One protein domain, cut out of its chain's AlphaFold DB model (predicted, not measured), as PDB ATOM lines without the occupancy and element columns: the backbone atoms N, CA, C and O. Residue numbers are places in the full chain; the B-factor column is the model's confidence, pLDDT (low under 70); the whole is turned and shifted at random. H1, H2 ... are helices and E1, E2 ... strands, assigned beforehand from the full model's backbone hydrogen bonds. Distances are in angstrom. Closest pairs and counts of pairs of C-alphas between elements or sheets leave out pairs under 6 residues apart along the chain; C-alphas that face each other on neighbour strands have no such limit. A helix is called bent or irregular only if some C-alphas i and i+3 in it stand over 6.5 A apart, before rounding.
ATOM      1  N   GLU A  43     -14.127  31.277 -48.992       93.75
ATOM      2  CA  GLU A  43     -14.867  31.728 -47.798       93.75
ATOM      3  C   GLU A  43     -15.313  30.556 -46.914       93.75
ATOM      4  O   GLU A  43     -15.094  30.590 -45.706       93.75
ATOM      5  N   TRP A  44     -15.793  29.453 -47.510       94.56
ATOM      6  CA  TRP A  44     -16.214  28.270 -46.748       94.56
ATOM      7  C   TRP A  44     -15.099  27.656 -45.889       94.56
ATOM      8  O   TRP A  44     -15.365  27.025 -44.867       94.56
ATOM      9  N   VAL A  45     -13.834  27.868 -46.268       94.56
ATOM     10  CA  VAL A  45     -12.679  27.428 -45.479       94.56
ATOM     11  C   VAL A  45     -12.330  28.440 -44.392       94.56
ATOM     12  O   VAL A  45     -11.927  28.044 -43.297       94.56
ATOM     13  N   LYS A  46     -12.439  29.743 -44.680       92.44
ATOM     14  CA  LYS A  46     -12.158  30.800 -43.697       92.44
ATOM     15  C   LYS A  46     -13.116  30.704 -42.515       92.44
ATOM     16  O   LYS A  46     -12.660  30.683 -41.375       92.44
ATOM     17  N   ASP A  47     -14.400  30.553 -42.816       92.75
ATOM     18  CA  ASP A  47     -15.464  30.520 -41.816       92.75
ATOM     19  C   ASP A  47     -15.700  29.114 -41.257       92.75
ATOM     20  O   ASP A  47     -16.407  28.956 -40.266       92.75
ATOM     21  N   ARG A  48     -15.093  28.090 -41.876       93.19
ATOM     22  CA  ARG A  48     -15.334  26.665 -41.590       93.19
ATOM     23  C   ARG A  48     -16.818  26.304 -41.661       93.19
ATOM     24  O   ARG A  48     -17.315  25.501 -40.875       93.19
ATOM     25  N   LEU A  49     -17.519  26.899 -42.621       93.25
ATOM     26  CA  LEU A  49     -18.954  26.743 -42.813       93.25
ATOM     27  C   LEU A  49     -19.284  26.600 -44.305       93.25
ATOM     28  O   LEU A  49     -18.701  27.307 -45.126       93.25
ATOM     29  N   PRO A  50     -20.229  25.721 -44.678       93.00
ATOM     30  CA  PRO A  50     -20.770  25.660 -46.033       93.00
ATOM     31  C   PRO A  50     -21.291  27.017 -46.505       93.00
ATOM     32  O   PRO A  50     -22.050  27.673 -45.792       93.00
ATOM     33  N   THR A  51     -20.960  27.427 -47.732       90.69
ATOM     34  CA  THR A  51     -21.459  28.707 -48.273       90.69
ATOM     35  C   THR A  51     -22.970  28.697 -48.509       90.69
ATOM     36  O   THR A  51     -23.613  29.736 -48.415       90.69
ATOM     37  N   ASP A  52     -23.552  27.535 -48.801       89.38
ATOM     38  CA  ASP A  52     -24.998  27.375 -48.998       89.38
ATOM     39  C   ASP A  52     -25.740  26.932 -47.724       89.38
ATOM     40  O   ASP A  52     -26.933  26.641 -47.775       89.38
ATOM     41  N   GLY A  53     -25.042  26.880 -46.585       87.50
ATOM     42  CA  GLY A  53     -25.593  26.430 -45.307       87.50
ATOM     43  C   GLY A  53     -25.837  24.920 -45.205       87.50
ATOM     44  O   GLY A  53     -26.300  24.461 -44.164       87.50
ATOM     45  N   GLU A  54     -25.519  24.129 -46.234       90.25
ATOM     46  CA  GLU A  54     -25.727  22.684 -46.229       90.25
ATOM     47  C   GLU A  54     -24.426  21.900 -46.028       90.25
ATOM     48  O   GLU A  54     -23.482  21.957 -46.823       90.25
ATOM     49  N   GLY A  55     -24.430  21.035 -45.018       93.12
ATOM     50  CA  GLY A  55     -23.353  20.091 -44.756       93.12
ATOM     51  C   GLY A  55     -22.401  20.565 -43.664       93.12
ATOM     52  O   GLY A  55     -22.789  21.304 -42.759       93.12
ATOM     53  N   ALA A  56     -21.147  20.126 -43.731       95.56
ATOM     54  CA  ALA A  56     -20.139  20.502 -42.749       95.56
ATOM     55  C   ALA A  56     -18.739  20.583 -43.354       95.56
ATOM     56  O   ALA A  56     -18.429  19.913 -44.343       95.56
ATOM     57  N   VAL A  57     -17.890  21.396 -42.728       96.19
ATOM     58  CA  VAL A  57     -16.502  21.616 -43.132       96.19
ATOM     59  C   VAL A  57     -15.573  21.072 -42.055       96.19
ATOM     60  O   VAL A  57     -15.713  21.399 -40.880       96.19
ATOM     61  N   GLY A  58     -14.595  20.273 -42.466       94.88
ATOM     62  CA  GLY A  58     -13.511  19.802 -41.614       94.88
ATOM     63  C   GLY A  58     -12.163  20.211 -42.185       94.88
ATOM     64  O   GLY A  58     -11.992  20.255 -43.400       94.88
ATOM     65  N   CYS A  59     -11.206  20.521 -41.315       94.56
ATOM     66  CA  CYS A  59      -9.853  20.922 -41.694       94.56
ATOM     67  C   CYS A  59      -8.825  20.158 -40.863       94.56
ATOM     68  O   CYS A  59      -9.024  19.982 -39.661       94.56
ATOM     69  N   ASP A  60      -7.713  19.778 -41.483       94.00
ATOM     70  CA  ASP A  60      -6.553  19.209 -40.802       94.00
ATOM     71  C   ASP A  60      -5.254  19.866 -41.277       94.00
ATOM     72  O   ASP A  60      -5.071  20.153 -42.460       94.00
ATOM     73  N   SER A  61      -4.345  20.076 -40.329       92.44
ATOM     74  CA  SER A  61      -3.006  20.626 -40.554       92.44
ATOM     75  C   SER A  61      -1.905  19.806 -39.870       92.44
ATOM     76  O   SER A  61      -0.791  20.290 -39.682       92.44
ATOM     77  N   SER A  62      -2.223  18.581 -39.440       85.31
ATOM     78  CA  SER A  62      -1.386  17.807 -38.513       85.31
ATOM     79  C   SER A  62      -0.270  17.006 -39.194       85.31
ATOM     80  O   SER A  62       0.703  16.638 -38.542       85.31
ATOM     81  N   TYR A  63      -0.385  16.739 -40.498       79.69
ATOM     82  CA  TYR A  63       0.526  15.858 -41.242       79.69
ATOM     83  C   TYR A  63       1.002  16.496 -42.536       79.69
ATOM     84  O   TYR A  63       0.206  17.126 -43.215       79.69
ATOM     85  N   ALA A  64       2.262  16.274 -42.921       78.19
ATOM     86  CA  ALA A  64       2.781  16.712 -44.221       78.19
ATOM     87  C   ALA A  64       2.148  15.960 -45.410       78.19
ATOM     88  O   ALA A  64       2.115  16.486 -46.519       78.19
ATOM     89  N   ASP A  65       1.641  14.744 -45.180       86.88
ATOM     90  CA  ASP A  65       0.985  13.935 -46.204       86.88
ATOM     91  C   ASP A  65      -0.449  14.420 -46.467       86.88
ATOM     92  O   ASP A  65      -1.323  14.343 -45.601       86.88
ATOM     93  N   THR A  66      -0.701  14.899 -47.686       85.06
ATOM     94  CA  THR A  66      -2.004  15.440 -48.101       85.06
ATOM     95  C   THR A  66      -3.126  14.400 -48.054       85.06
ATOM     96  O   THR A  66      -4.272  14.756 -47.779       85.06
ATOM     97  N   SER A  67      -2.830  13.117 -48.278       86.31
ATOM     98  CA  SER A  67      -3.835  12.050 -48.212       86.31
ATOM     99  C   SER A  67      -4.286  11.826 -46.771       86.31
ATOM    100  O   SER A  67      -5.487  11.741 -46.508       86.31
ATOM    101  N   GLN A  68      -3.342  11.811 -45.826       86.75
ATOM    102  CA  GLN A  68      -3.644  11.711 -44.399       86.75
ATOM    103  C   GLN A  68      -4.407  12.941 -43.899       86.75
ATOM    104  O   GLN A  68      -5.368  12.799 -43.142       86.75
ATOM    105  N   GLN A  69      -4.038  14.140 -44.358       89.12
ATOM    106  CA  GLN A  69      -4.786  15.351 -44.020       89.12
ATOM    107  C   GLN A  69      -6.212  15.314 -44.550       89.12
ATOM    108  O   GLN A  69      -7.147  15.614 -43.817       89.12
ATOM    109  N   LYS A  70      -6.393  14.922 -45.816       88.88
ATOM    110  CA  LYS A  70      -7.719  14.772 -46.417       88.88
ATOM    111  C   LYS A  70      -8.548  13.758 -45.630       88.88
ATOM    112  O   LYS A  70      -9.690  14.056 -45.308       88.88
ATOM    113  N   TYR A  71      -7.969  12.617 -45.249       87.69
ATOM    114  CA  TYR A  71      -8.631  11.618 -44.405       87.69
ATOM    115  C   TYR A  71      -9.096  12.210 -43.065       87.69
ATOM    116  O   TYR A  71     -10.259  12.064 -42.687       87.69
ATOM    117  N   ASN A  72      -8.217  12.931 -42.366       90.12
ATOM    118  CA  ASN A  72      -8.540  13.546 -41.077       90.12
ATOM    119  C   ASN A  72      -9.587  14.661 -41.216       90.12
ATOM    120  O   ASN A  72     -10.541  14.708 -40.442       90.12
ATOM    121  N   ALA A  73      -9.441  15.526 -42.222       92.62
ATOM    122  CA  ALA A  73     -10.373  16.605 -42.525       92.62
ATOM    123  C   ALA A  73     -11.769  16.061 -42.860       92.62
ATOM    124  O   ALA A  73     -12.762  16.568 -42.341       92.62
ATOM    125  N   THR A  74     -11.856  14.981 -43.645       91.44
ATOM    126  CA  THR A  74     -13.115  14.262 -43.883       91.44
ATOM    127  C   THR A  74     -13.697  13.734 -42.575       91.44
ATOM    128  O   THR A  74     -14.881  13.922 -42.313       91.44
ATOM    129  N   GLY A  75     -12.870  13.135 -41.716       89.19
ATOM    130  CA  GLY A  75     -13.279  12.675 -40.391       89.19
ATOM    131  C   GLY A  75     -13.913  13.768 -39.526       89.19
ATOM    132  O   GLY A  75     -14.988  13.568 -38.962       89.19
ATOM    133  N   VAL A  76     -13.282  14.944 -39.480       92.00
ATOM    134  CA  VAL A  76     -13.816  16.126 -38.785       92.00
ATOM    135  C   VAL A  76     -15.150  16.550 -39.399       92.00
ATOM    136  O   VAL A  76     -16.123  16.713 -38.671       92.00
ATOM    137  N   ALA A  77     -15.234  16.655 -40.728       93.31
ATOM    138  CA  ALA A  77     -16.462  17.060 -41.409       93.31
ATOM    139  C   ALA A  77     -17.630  16.097 -41.127       93.31
ATOM    140  O   ALA A  77     -18.752  16.537 -40.889       93.31
ATOM    141  N   ILE A  78     -17.392  14.780 -41.116       90.56
ATOM    142  CA  ILE A  78     -18.461  13.816 -40.816       90.56
ATOM    143  C   ILE A  78     -18.836  13.844 -39.328       90.56
ATOM    144  O   ILE A  78     -20.014  13.712 -39.003       90.56
ATOM    145  N   ASN A  79     -17.881  14.064 -38.422       89.06
ATOM    146  CA  ASN A  79     -18.201  14.259 -37.009       89.06
ATOM    147  C   ASN A  79     -19.105  15.486 -36.795       89.06
ATOM    148  O   ASN A  79     -20.090  15.401 -36.068       89.06
ATOM    149  N   GLU A  80     -18.834  16.593 -37.486       91.75
ATOM    150  CA  GLU A  80     -19.706  17.775 -37.458       91.75
ATOM    151  C   GLU A  80     -21.104  17.472 -38.029       91.75
ATOM    152  O   GLU A  80     -22.110  17.849 -37.426       91.75
ATOM    153  N   LEU A  81     -21.207  16.702 -39.123       91.56
ATOM    154  CA  LEU A  81     -22.503  16.210 -39.626       91.56
ATOM    155  C   LEU A  81     -23.247  15.356 -38.584       91.56
ATOM    156  O   LEU A  81     -24.471  15.444 -38.468       91.56
ATOM    157  N   ALA A  82     -22.528  14.532 -37.818       88.50
ATOM    158  CA  ALA A  82     -23.103  13.735 -36.738       88.50
ATOM    159  C   ALA A  82     -23.659  14.630 -35.626       88.50
ATOM    160  O   ALA A  82     -24.802  14.456 -35.193       88.50
ATOM    161  N   MET A  83     -22.882  15.632 -35.216       88.50
ATOM    162  CA  MET A  83     -23.271  16.589 -34.185       88.50
ATOM    163  C   MET A  83     -24.496  17.411 -34.595       88.50
ATOM    164  O   MET A  83     -25.407  17.571 -33.783       88.50
ATOM    165  N   GLN A  84     -24.586  17.838 -35.859       89.56
ATOM    166  CA  GLN A  84     -25.774  18.512 -36.405       89.56
ATOM    167  C   GLN A  84     -27.050  17.651 -36.310       89.56
ATOM    168  O   GLN A  84     -28.153  18.185 -36.227       89.56
ATOM    169  N   LYS A  85     -26.915  16.318 -36.270       86.56
ATOM    170  CA  LYS A  85     -28.015  15.355 -36.075       86.56
ATOM    171  C   LYS A  85     -28.247  14.967 -34.609       86.56
ATOM    172  O   LYS A  85     -29.052  14.083 -34.331       86.56
ATOM    173  N   GLY A  86     -27.533  15.586 -33.667       86.50
ATOM    174  CA  GLY A  86     -27.590  15.253 -32.241       86.50
ATOM    175  C   GLY A  86     -26.861  13.957 -31.863       86.50
ATOM    176  O   GLY A  86     -26.981  13.484 -30.729       86.50
ATOM    177  N   ILE A  87     -26.088  13.375 -32.785       84.50
ATOM    178  CA  ILE A  87     -25.320  12.154 -32.548       84.50
ATOM    179  C   ILE A  87     -24.020  12.538 -31.845       84.50
ATOM    180  O   ILE A  87     -23.156  13.206 -32.405       84.50
ATOM    181  N   HIS A  88     -23.867  12.074 -30.608       81.06
ATOM    182  CA  HIS A  88     -22.627  12.231 -29.858       81.06
ATOM    183  C   HIS A  88     -21.746  11.009 -30.097       81.06
ATOM    184  O   HIS A  88     -21.989   9.937 -29.535       81.06
ATOM    185  N   VAL A  89     -20.737  11.180 -30.945       72.19
ATOM    186  CA  VAL A  89     -19.761  10.141 -31.271       72.19
ATOM    187  C   VAL A  89     -18.884   9.855 -30.049       72.19
ATOM    188  O   VAL A  89     -18.275  10.770 -29.495       72.19
ATOM    189  N   ILE A  90     -18.794   8.588 -29.628       69.38
ATOM    190  CA  ILE A  90     -17.739   8.145 -28.709       69.38
ATOM    191  C   ILE A  90     -16.691   7.363 -29.495       69.38
ATOM    192  O   ILE A  90     -16.976   6.302 -30.043       69.38
ATOM    193  N   GLY A  91     -15.443   7.820 -29.420       65.44
ATOM    194  CA  GLY A  91     -14.288   7.029 -29.826       65.44
ATOM    195  C   GLY A  91     -13.960   7.121 -31.313       65.44
ATOM    196  O   GLY A  91     -14.265   8.109 -31.977       65.44
ATOM    197  N   LYS A  92     -13.253   6.102 -31.809       64.50
ATOM    198  CA  LYS A  92     -12.834   6.018 -33.211       64.50
ATOM    199  C   LYS A  92     -14.021   5.605 -34.077       64.50
ATOM    200  O   LYS A  92     -14.786   4.725 -33.692       64.50
ATOM    201  N   PHE A  93     -14.148   6.240 -35.234       69.00
ATOM    202  CA  PHE A  93     -15.112   5.874 -36.263       69.00
ATOM    203  C   PHE A  93     -14.402   5.097 -37.364       69.00
ATOM    204  O   PHE A  93     -13.266   5.417 -37.724       69.00
ATOM    205  N   ASP A  94     -15.088   4.098 -37.903       74.38
ATOM    206  CA  ASP A  94     -14.616   3.387 -39.081       74.38
ATOM    207  C   ASP A  94     -15.126   4.134 -40.308       74.38
ATOM    208  O   ASP A  94     -16.333   4.208 -40.555       74.38
ATOM    209  N   MET A  95     -14.197   4.732 -41.054       78.19
ATOM    210  CA  MET A  95     -14.494   5.411 -42.305       78.19
ATOM    211  C   MET A  95     -14.114   4.511 -43.473       78.19
ATOM    212  O   MET A  95     -12.954   4.148 -43.655       78.19
ATOM    213  N   THR A  96     -15.106   4.178 -44.287       75.38
ATOM    214  CA  THR A  96     -14.930   3.442 -45.539       75.38
ATOM    215  C   THR A  96     -15.432   4.310 -46.680       75.38
ATOM    216  O   THR A  96     -16.448   4.990 -46.549       75.38
ATOM    217  N   GLY A  97     -14.721   4.362 -47.800       63.66
ATOM    218  CA  GLY A  97     -15.135   5.241 -48.886       63.66
ATOM    219  C   GLY A  97     -14.067   5.503 -49.927       63.66
ATOM    220  O   GLY A  97     -12.904   5.150 -49.760       63.66
ATOM    221  N   THR A  98     -14.499   6.134 -51.011       60.09
ATOM    222  CA  THR A  98     -13.648   6.637 -52.090       60.09
ATOM    223  C   THR A  98     -13.409   8.136 -51.906       60.09
ATOM    224  O   THR A  98     -14.000   8.775 -51.037       60.09
ATOM    225  N   GLU A  99     -12.570   8.738 -52.749       57.00
ATOM    226  CA  GLU A  99     -12.286  10.181 -52.692       57.00
ATOM    227  C   GLU A  99     -13.527  11.085 -52.819       57.00
ATOM    228  O   GLU A  99     -13.517  12.232 -52.366       57.00
ATOM    229  N   SER A 100     -14.586  10.570 -53.442       60.00
ATOM    230  CA  SER A 100     -15.845  11.265 -53.721       60.00
ATOM    231  C   SER A 100     -16.947  11.008 -52.687       60.00
ATOM    232  O   SER A 100     -17.955  11.717 -52.677       60.00
ATOM    233  N   GLY A 101     -16.797   9.998 -51.829       72.31
ATOM    234  CA  GLY A 101     -17.862   9.571 -50.930       72.31
ATOM    235  C   GLY A 101     -17.356   8.716 -49.787       72.31
ATOM    236  O   GLY A 101     -16.630   7.749 -49.997       72.31
ATOM    237  N   SER A 102     -17.775   9.062 -48.577       79.50
ATOM    238  CA  SER A 102     -17.352   8.417 -47.345       79.50
ATOM    239  C   SER A 102     -18.562   7.994 -46.524       79.50
ATOM    240  O   SER A 102     -19.526   8.737 -46.337       79.50
ATOM    241  N   ILE A 103     -18.498   6.765 -46.041       77.81
ATOM    242  CA  ILE A 103     -19.428   6.169 -45.101       77.81
ATOM    243  C   ILE A 103     -18.661   6.046 -43.793       77.81
ATOM    244  O   ILE A 103     -17.694   5.287 -43.712       77.81
ATOM    245  N   ALA A 104     -19.076   6.802 -42.784       78.06
ATOM    246  CA  ALA A 104     -18.542   6.650 -41.442       78.06
ATOM    247  C   ALA A 104     -19.589   5.988 -40.553       78.06
ATOM    248  O   ALA A 104     -20.748   6.413 -40.518       78.06
ATOM    249  N   THR A 105     -19.166   4.957 -39.829       77.88
ATOM    250  CA  THR A 105     -19.980   4.319 -38.797       77.88
ATOM    251  C   THR A 105     -19.443   4.710 -37.429       77.88
ATOM    252  O   THR A 105     -18.250   4.593 -37.144       77.88
ATOM    253  N   PHE A 106     -20.348   5.191 -36.586       77.50
ATOM    254  CA  PHE A 106     -20.076   5.709 -35.257       77.50
ATOM    255  C   PHE A 106     -20.758   4.848 -34.206       77.50
ATOM    256  O   PHE A 106     -21.914   4.463 -34.376       77.50
ATOM    257  N   LYS A 107     -20.084   4.645 -33.073       73.25
ATOM    258  CA  LYS A 107     -20.725   4.125 -31.865       73.25
ATOM    259  C   LYS A 107     -21.229   5.274 -31.008       73.25
ATOM    260  O   LYS A 107     -20.481   6.182 -30.642       73.25
ATOM    261  N   THR A 108     -22.516   5.232 -30.694       73.62
ATOM    262  CA  THR A 108     -23.146   6.197 -29.788       73.62
ATOM    263  C   THR A 108     -22.888   5.845 -28.323       73.62
ATOM    264  O   THR A 108     -22.542   4.710 -27.989       73.62
ATOM    265  N   LYS A 109     -23.134   6.808 -27.421       70.56
ATOM    266  CA  LYS A 109     -23.180   6.596 -25.958       70.56
ATOM    267  C   LYS A 109     -24.069   5.421 -25.548       70.56
ATOM    268  O   LYS A 109     -23.802   4.769 -24.547       70.56
ATOM    269  N   GLN A 110     -25.107   5.160 -26.331       72.19
ATOM    270  CA  GLN A 110     -26.112   4.133 -26.110       72.19
ATOM    271  C   GLN A 110     -25.708   2.766 -26.692       72.19
ATOM    272  O   GLN A 110     -26.501   1.832 -26.638       72.19
ATOM    273  N   GLY A 111     -24.504   2.637 -27.262       74.00
ATOM    274  CA  GLY A 111     -24.030   1.397 -27.882       74.00
ATOM    275  C   GLY A 111     -24.699   1.070 -29.220       74.00
ATOM    276  O   GLY A 111     -24.522  -0.034 -29.724       74.00
ATOM    277  N   VAL A 112     -25.457   2.010 -29.791       78.81
ATOM    278  CA  VAL A 112     -26.086   1.873 -31.110       78.81
ATOM    279  C   VAL A 112     -25.113   2.353 -32.177       78.81
ATOM    280  O   VAL A 112     -24.563   3.456 -32.054       78.81
ATOM    281  N   ASP A 113     -24.935   1.541 -33.215       80.25
ATOM    282  CA  ASP A 113     -24.177   1.912 -34.404       80.25
ATOM    283  C   ASP A 113     -25.014   2.865 -35.265       80.25
ATOM    284  O   ASP A 113     -26.146   2.560 -35.649       80.25
ATOM    285  N   VAL A 114     -24.456   4.034 -35.569       82.44
ATOM    286  CA  VAL A 114     -25.072   5.027 -36.448       82.44
ATOM    287  C   VAL A 114     -24.159   5.270 -37.631       82.44
ATOM    288  O   VAL A 114     -22.984   5.593 -37.475       82.44
ATOM    289  N   THR A 115     -24.712   5.136 -38.829       86.56
ATOM    290  CA  THR A 115     -23.973   5.335 -40.071       86.56
ATOM    291  C   THR A 115     -24.355   6.664 -40.700       86.56
ATOM    292  O   THR A 115     -25.534   6.929 -40.932       86.56
ATOM    293  N   ILE A 116     -23.353   7.474 -41.033       87.25
ATOM    294  CA  ILE A 116     -23.514   8.694 -41.822       87.25
ATOM    295  C   ILE A 116     -22.858   8.467 -43.173       87.25
ATOM    296  O   ILE A 116     -21.673   8.141 -43.267       87.25
ATOM    297  N   LYS A 117     -23.650   8.641 -44.229       89.75
ATOM    298  CA  LYS A 117     -23.179   8.594 -45.611       89.75
ATOM    299  C   LYS A 117     -23.059  10.020 -46.113       89.75
ATOM    300  O   LYS A 117     -24.050  10.744 -46.152       89.75
ATOM    301  N   ALA A 118     -21.861  10.431 -46.500       90.62
ATOM    302  CA  ALA A 118     -21.610  11.783 -46.961       90.62
ATOM    303  C   ALA A 118     -20.724  11.786 -48.209       90.62
ATOM    304  O   ALA A 118     -19.860  10.931 -48.387       90.62
ATOM    305  N   LYS A 119     -20.942  12.761 -49.087       91.50
ATOM    306  CA  LYS A 119     -20.134  13.010 -50.281       91.50
ATOM    307  C   LYS A 119     -19.305  14.267 -50.118       91.50
ATOM    308  O   LYS A 119     -19.777  15.248 -49.540       91.50
ATOM    309  N   THR A 120     -18.115  14.247 -50.701       91.38
ATOM    310  CA  THR A 120     -17.299  15.450 -50.842       91.38
ATOM    311  C   THR A 120     -18.010  16.401 -51.798       91.38
ATOM    312  O   THR A 120     -18.291  16.041 -52.941       91.38
ATOM    313  N   HIS A 121     -18.337  17.598 -51.321       92.06
ATOM    314  CA  HIS A 121     -18.853  18.678 -52.152       92.06
ATOM    315  C   HIS A 121     -17.706  19.498 -52.742       92.06
ATOM    316  O   HIS A 121     -17.666  19.701 -53.952       92.06
ATOM    317  N   ASP A 122     -16.764  19.918 -51.895       92.31
ATOM    318  CA  ASP A 122     -15.578  20.672 -52.300       92.31
ATOM    319  C   ASP A 122     -14.373  20.311 -51.413       92.31
ATOM    320  O   ASP A 122     -14.521  19.813 -50.291       92.31
ATOM    321  N   CYS A 123     -13.167  20.536 -51.929       92.19
ATOM    322  CA  CYS A 123     -11.907  20.274 -51.246       92.19
ATOM    323  C   CYS A 123     -10.912  21.393 -51.554       92.19
ATOM    324  O   CYS A 123     -10.672  21.742 -52.712       92.19
ATOM    325  N   TRP A 124     -10.286  21.920 -50.507       92.88
ATOM    326  CA  TRP A 124      -9.257  22.937 -50.621       92.88
ATOM    327  C   TRP A 124      -7.981  22.477 -49.929       92.88
ATOM    328  O   TRP A 124      -7.988  22.105 -48.759       92.88
ATOM    329  N   ILE A 125      -6.876  22.538 -50.663       91.06
ATOM    330  CA  ILE A 125      -5.538  22.217 -50.174       91.06
ATOM    331  C   ILE A 125      -4.734  23.510 -50.221       91.06
ATOM    332  O   ILE A 125      -4.670  24.168 -51.266       91.06
ATOM    333  N   HIS A 126      -4.132  23.895 -49.098       88.75
ATOM    334  CA  HIS A 126      -3.298  25.084 -49.063       88.75
ATOM    335  C   HIS A 126      -2.053  24.858 -49.942       88.75
ATOM    336  O   HIS A 126      -1.366  23.853 -49.800       88.75
ATOM    337  N   PRO A 127      -1.679  25.808 -50.817       80.06
ATOM    338  CA  PRO A 127      -0.561  25.649 -51.763       80.06
ATOM    339  C   PRO A 127       0.842  25.533 -51.141       80.06
ATOM    340  O   PRO A 127       1.805  25.299 -51.861       80.06
ATOM    341  N   THR A 128       0.993  25.804 -49.845       75.69
ATOM    342  CA  THR A 128       2.312  26.022 -49.212       75.69
ATOM    343  C   THR A 128       2.303  25.690 -47.732       75.69
ATOM    344  O   THR A 128       3.316  25.255 -47.193       75.69
ATOM    345  N   LYS A 129       1.171  25.895 -47.055       72.06
ATOM    346  CA  LYS A 129       0.966  25.381 -45.711       72.06
ATOM    347  C   LYS A 129       0.502  23.941 -45.779       72.06
ATOM    348  O   LYS A 129      -0.166  23.509 -46.709       72.06
ATOM    349  N   VAL A 130       0.824  23.246 -44.708       85.38
ATOM    350  CA  VAL A 130       0.344  21.917 -44.393       85.38
ATOM    351  C   VAL A 130      -1.081  22.092 -43.840       85.38
ATOM    352  O   VAL A 130      -1.272  22.061 -42.637       85.38
ATOM    353  N   GLU A 131      -2.071  22.377 -44.697       91.38
ATOM    354  CA  GLU A 131      -3.502  22.501 -44.337       91.38
ATOM    355  C   GLU A 131      -4.381  21.984 -45.489       91.38
ATOM    356  O   GLU A 131      -4.276  22.469 -46.618       91.38
ATOM    357  N   THR A 132      -5.279  21.045 -45.194       93.19
ATOM    358  CA  THR A 132      -6.322  20.569 -46.113       93.19
ATOM    359  C   THR A 132      -7.682  20.701 -45.444       93.19
ATOM    360  O   THR A 132      -7.843  20.344 -44.278       93.19
ATOM    361  N   CYS A 133      -8.670  21.189 -46.187       94.31
ATOM    362  CA  CYS A 133     -10.047  21.320 -45.740       94.31
ATOM    363  C   CYS A 133     -11.004  20.653 -46.726       94.31
ATOM    364  O   CYS A 133     -10.833  20.745 -47.941       94.31
ATOM    365  N   VAL A 134     -12.027  19.997 -46.190       94.31
ATOM    366  CA  VAL A 134     -13.023  19.239 -46.944       94.31
ATOM    367  C   VAL A 134     -14.405  19.702 -46.514       94.31
ATOM    368  O   VAL A 134     -14.709  19.757 -45.323       94.31
ATOM    369  N   TRP A 135     -15.250  20.012 -47.491       94.94
ATOM    370  CA  TRP A 135     -16.669  20.260 -47.286       94.94
ATOM    371  C   TRP A 135     -17.458  19.021 -47.714       94.94
ATOM    372  O   TRP A 135     -17.430  18.615 -48.877       94.94
ATOM    373  N   MET A 136     -18.170  18.423 -46.762       94.12
ATOM    374  CA  MET A 136     -18.990  17.230 -46.947       94.12
ATOM    375  C   MET A 136     -20.484  17.560 -46.879       94.12
ATOM    376  O   MET A 136     -20.915  18.375 -46.062       94.12
ATOM    377  N   LYS A 137     -21.287  16.863 -47.684       93.75
ATOM    378  CA  LYS A 137     -22.757  16.881 -47.626       93.75
ATOM    379  C   LYS A 137     -23.303  15.477 -47.446       93.75
ATOM    380  O   LYS A 137     -22.775  14.538 -48.034       93.75
ATOM    381  N   GLU A 138     -24.382  15.329 -46.688       90.50
ATOM    382  CA  GLU A 138     -25.053  14.037 -46.553       90.50
ATOM    383  C   GLU A 138     -25.590  13.545 -47.911       90.50
ATOM    384  O   GLU A 138     -26.084  14.322 -48.736       90.50
ATOM    385  N   MET A 139     -25.461  12.244 -48.157       86.44
ATOM    386  CA  MET A 139     -26.088  11.577 -49.293       86.44
ATOM    387  C   MET A 139     -27.534  11.229 -48.923       86.44
ATOM    388  O   MET A 139     -27.761  10.584 -47.900       86.44
TER     389      MET A 139
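AT A GLANCE: This is residues 43 to 139 of the 140 residues of an uncharacterized protein of Gammaproteobacteria bacterium (UniProt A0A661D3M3). What shape do these atoms make? A strongly twisted sheet of five antiparallel strands curls round one long helix, H2, which packs mostly on E1 and E5, while the bent strand E4 joins that side of the sheet to the hairpin of E2 and E3. The short helix H1 only grazes the sheet. What is it made of? The printed part has 97 residues, with the named elements in the order H1, E1, H2, E2, E3, E4, E5, a mixed class of helices and strands; across the sheet the order is E1, E5, E4, E3, E2. How large is it? It is compact, with a radius of gyration of the C-alphas of 12.9 A and spans of 42 by 29 by 20 A.

HOW THE PARTS SIT: How is the sheet joined? Edge strand E1, residues 56 to 60, is antiparallel to E5, residues 132 to 138, at 155 degrees, with N 58 and O 134 within hydrogen-bond range at 2.9 A. E5 is antiparallel to E4, residues 113 to 125, with N 135 and O 122 at 2.9 A; E4 is antiparallel to E3, residues 101 to 107, with N 104 and O 116 at 3.0 A; and E3 is antiparallel to edge strand E2, residues 94 to 98, with N 103 and O 96 at 2.8 A. E2, E3, E4 and E5 form a meander, each strand the antiparallel neighbour of the one before, and E4 bends by 72 degrees at residue 122. Where are the helices? H2, residues 66 to 84, is on one face of the sheet, making two layers, helix and sheet; its closest C-alphas to E1 are those of Ala 77 and Gly 58, 4.0 A apart. In H2 every O i to N i+4 pair is within hydrogen-bond range; H1, residues 43 to 46, is too short for such a pair and only grazes the sheet with residues 44 to 46.

IN THESE COORDINATES: Where does the printed part begin and end? H1 begins at C-alpha 43, (-14.867, 31.728, -47.798), and E5 ends at C-alpha 138, (-25.053, 14.037, -46.553). How long are the elements? E4 spans 31.8 A, H2 26.7 A, E3 20.0 A and E5 19.8 A from first to last C-alpha; E1 spans 13.8 A, E2 13.4 A and H1 5.0 A.

THE WHOLE: How far does it reach? The two C-alphas farthest apart, those of Gln 110 and Thr 128, are 42.7 A apart. Is it unbroken and sure? The printed part has no cut and no long link. The mean pLDDT of the printed part is 85.0, and residues 90 to 93 and 97 to 100 are under 70.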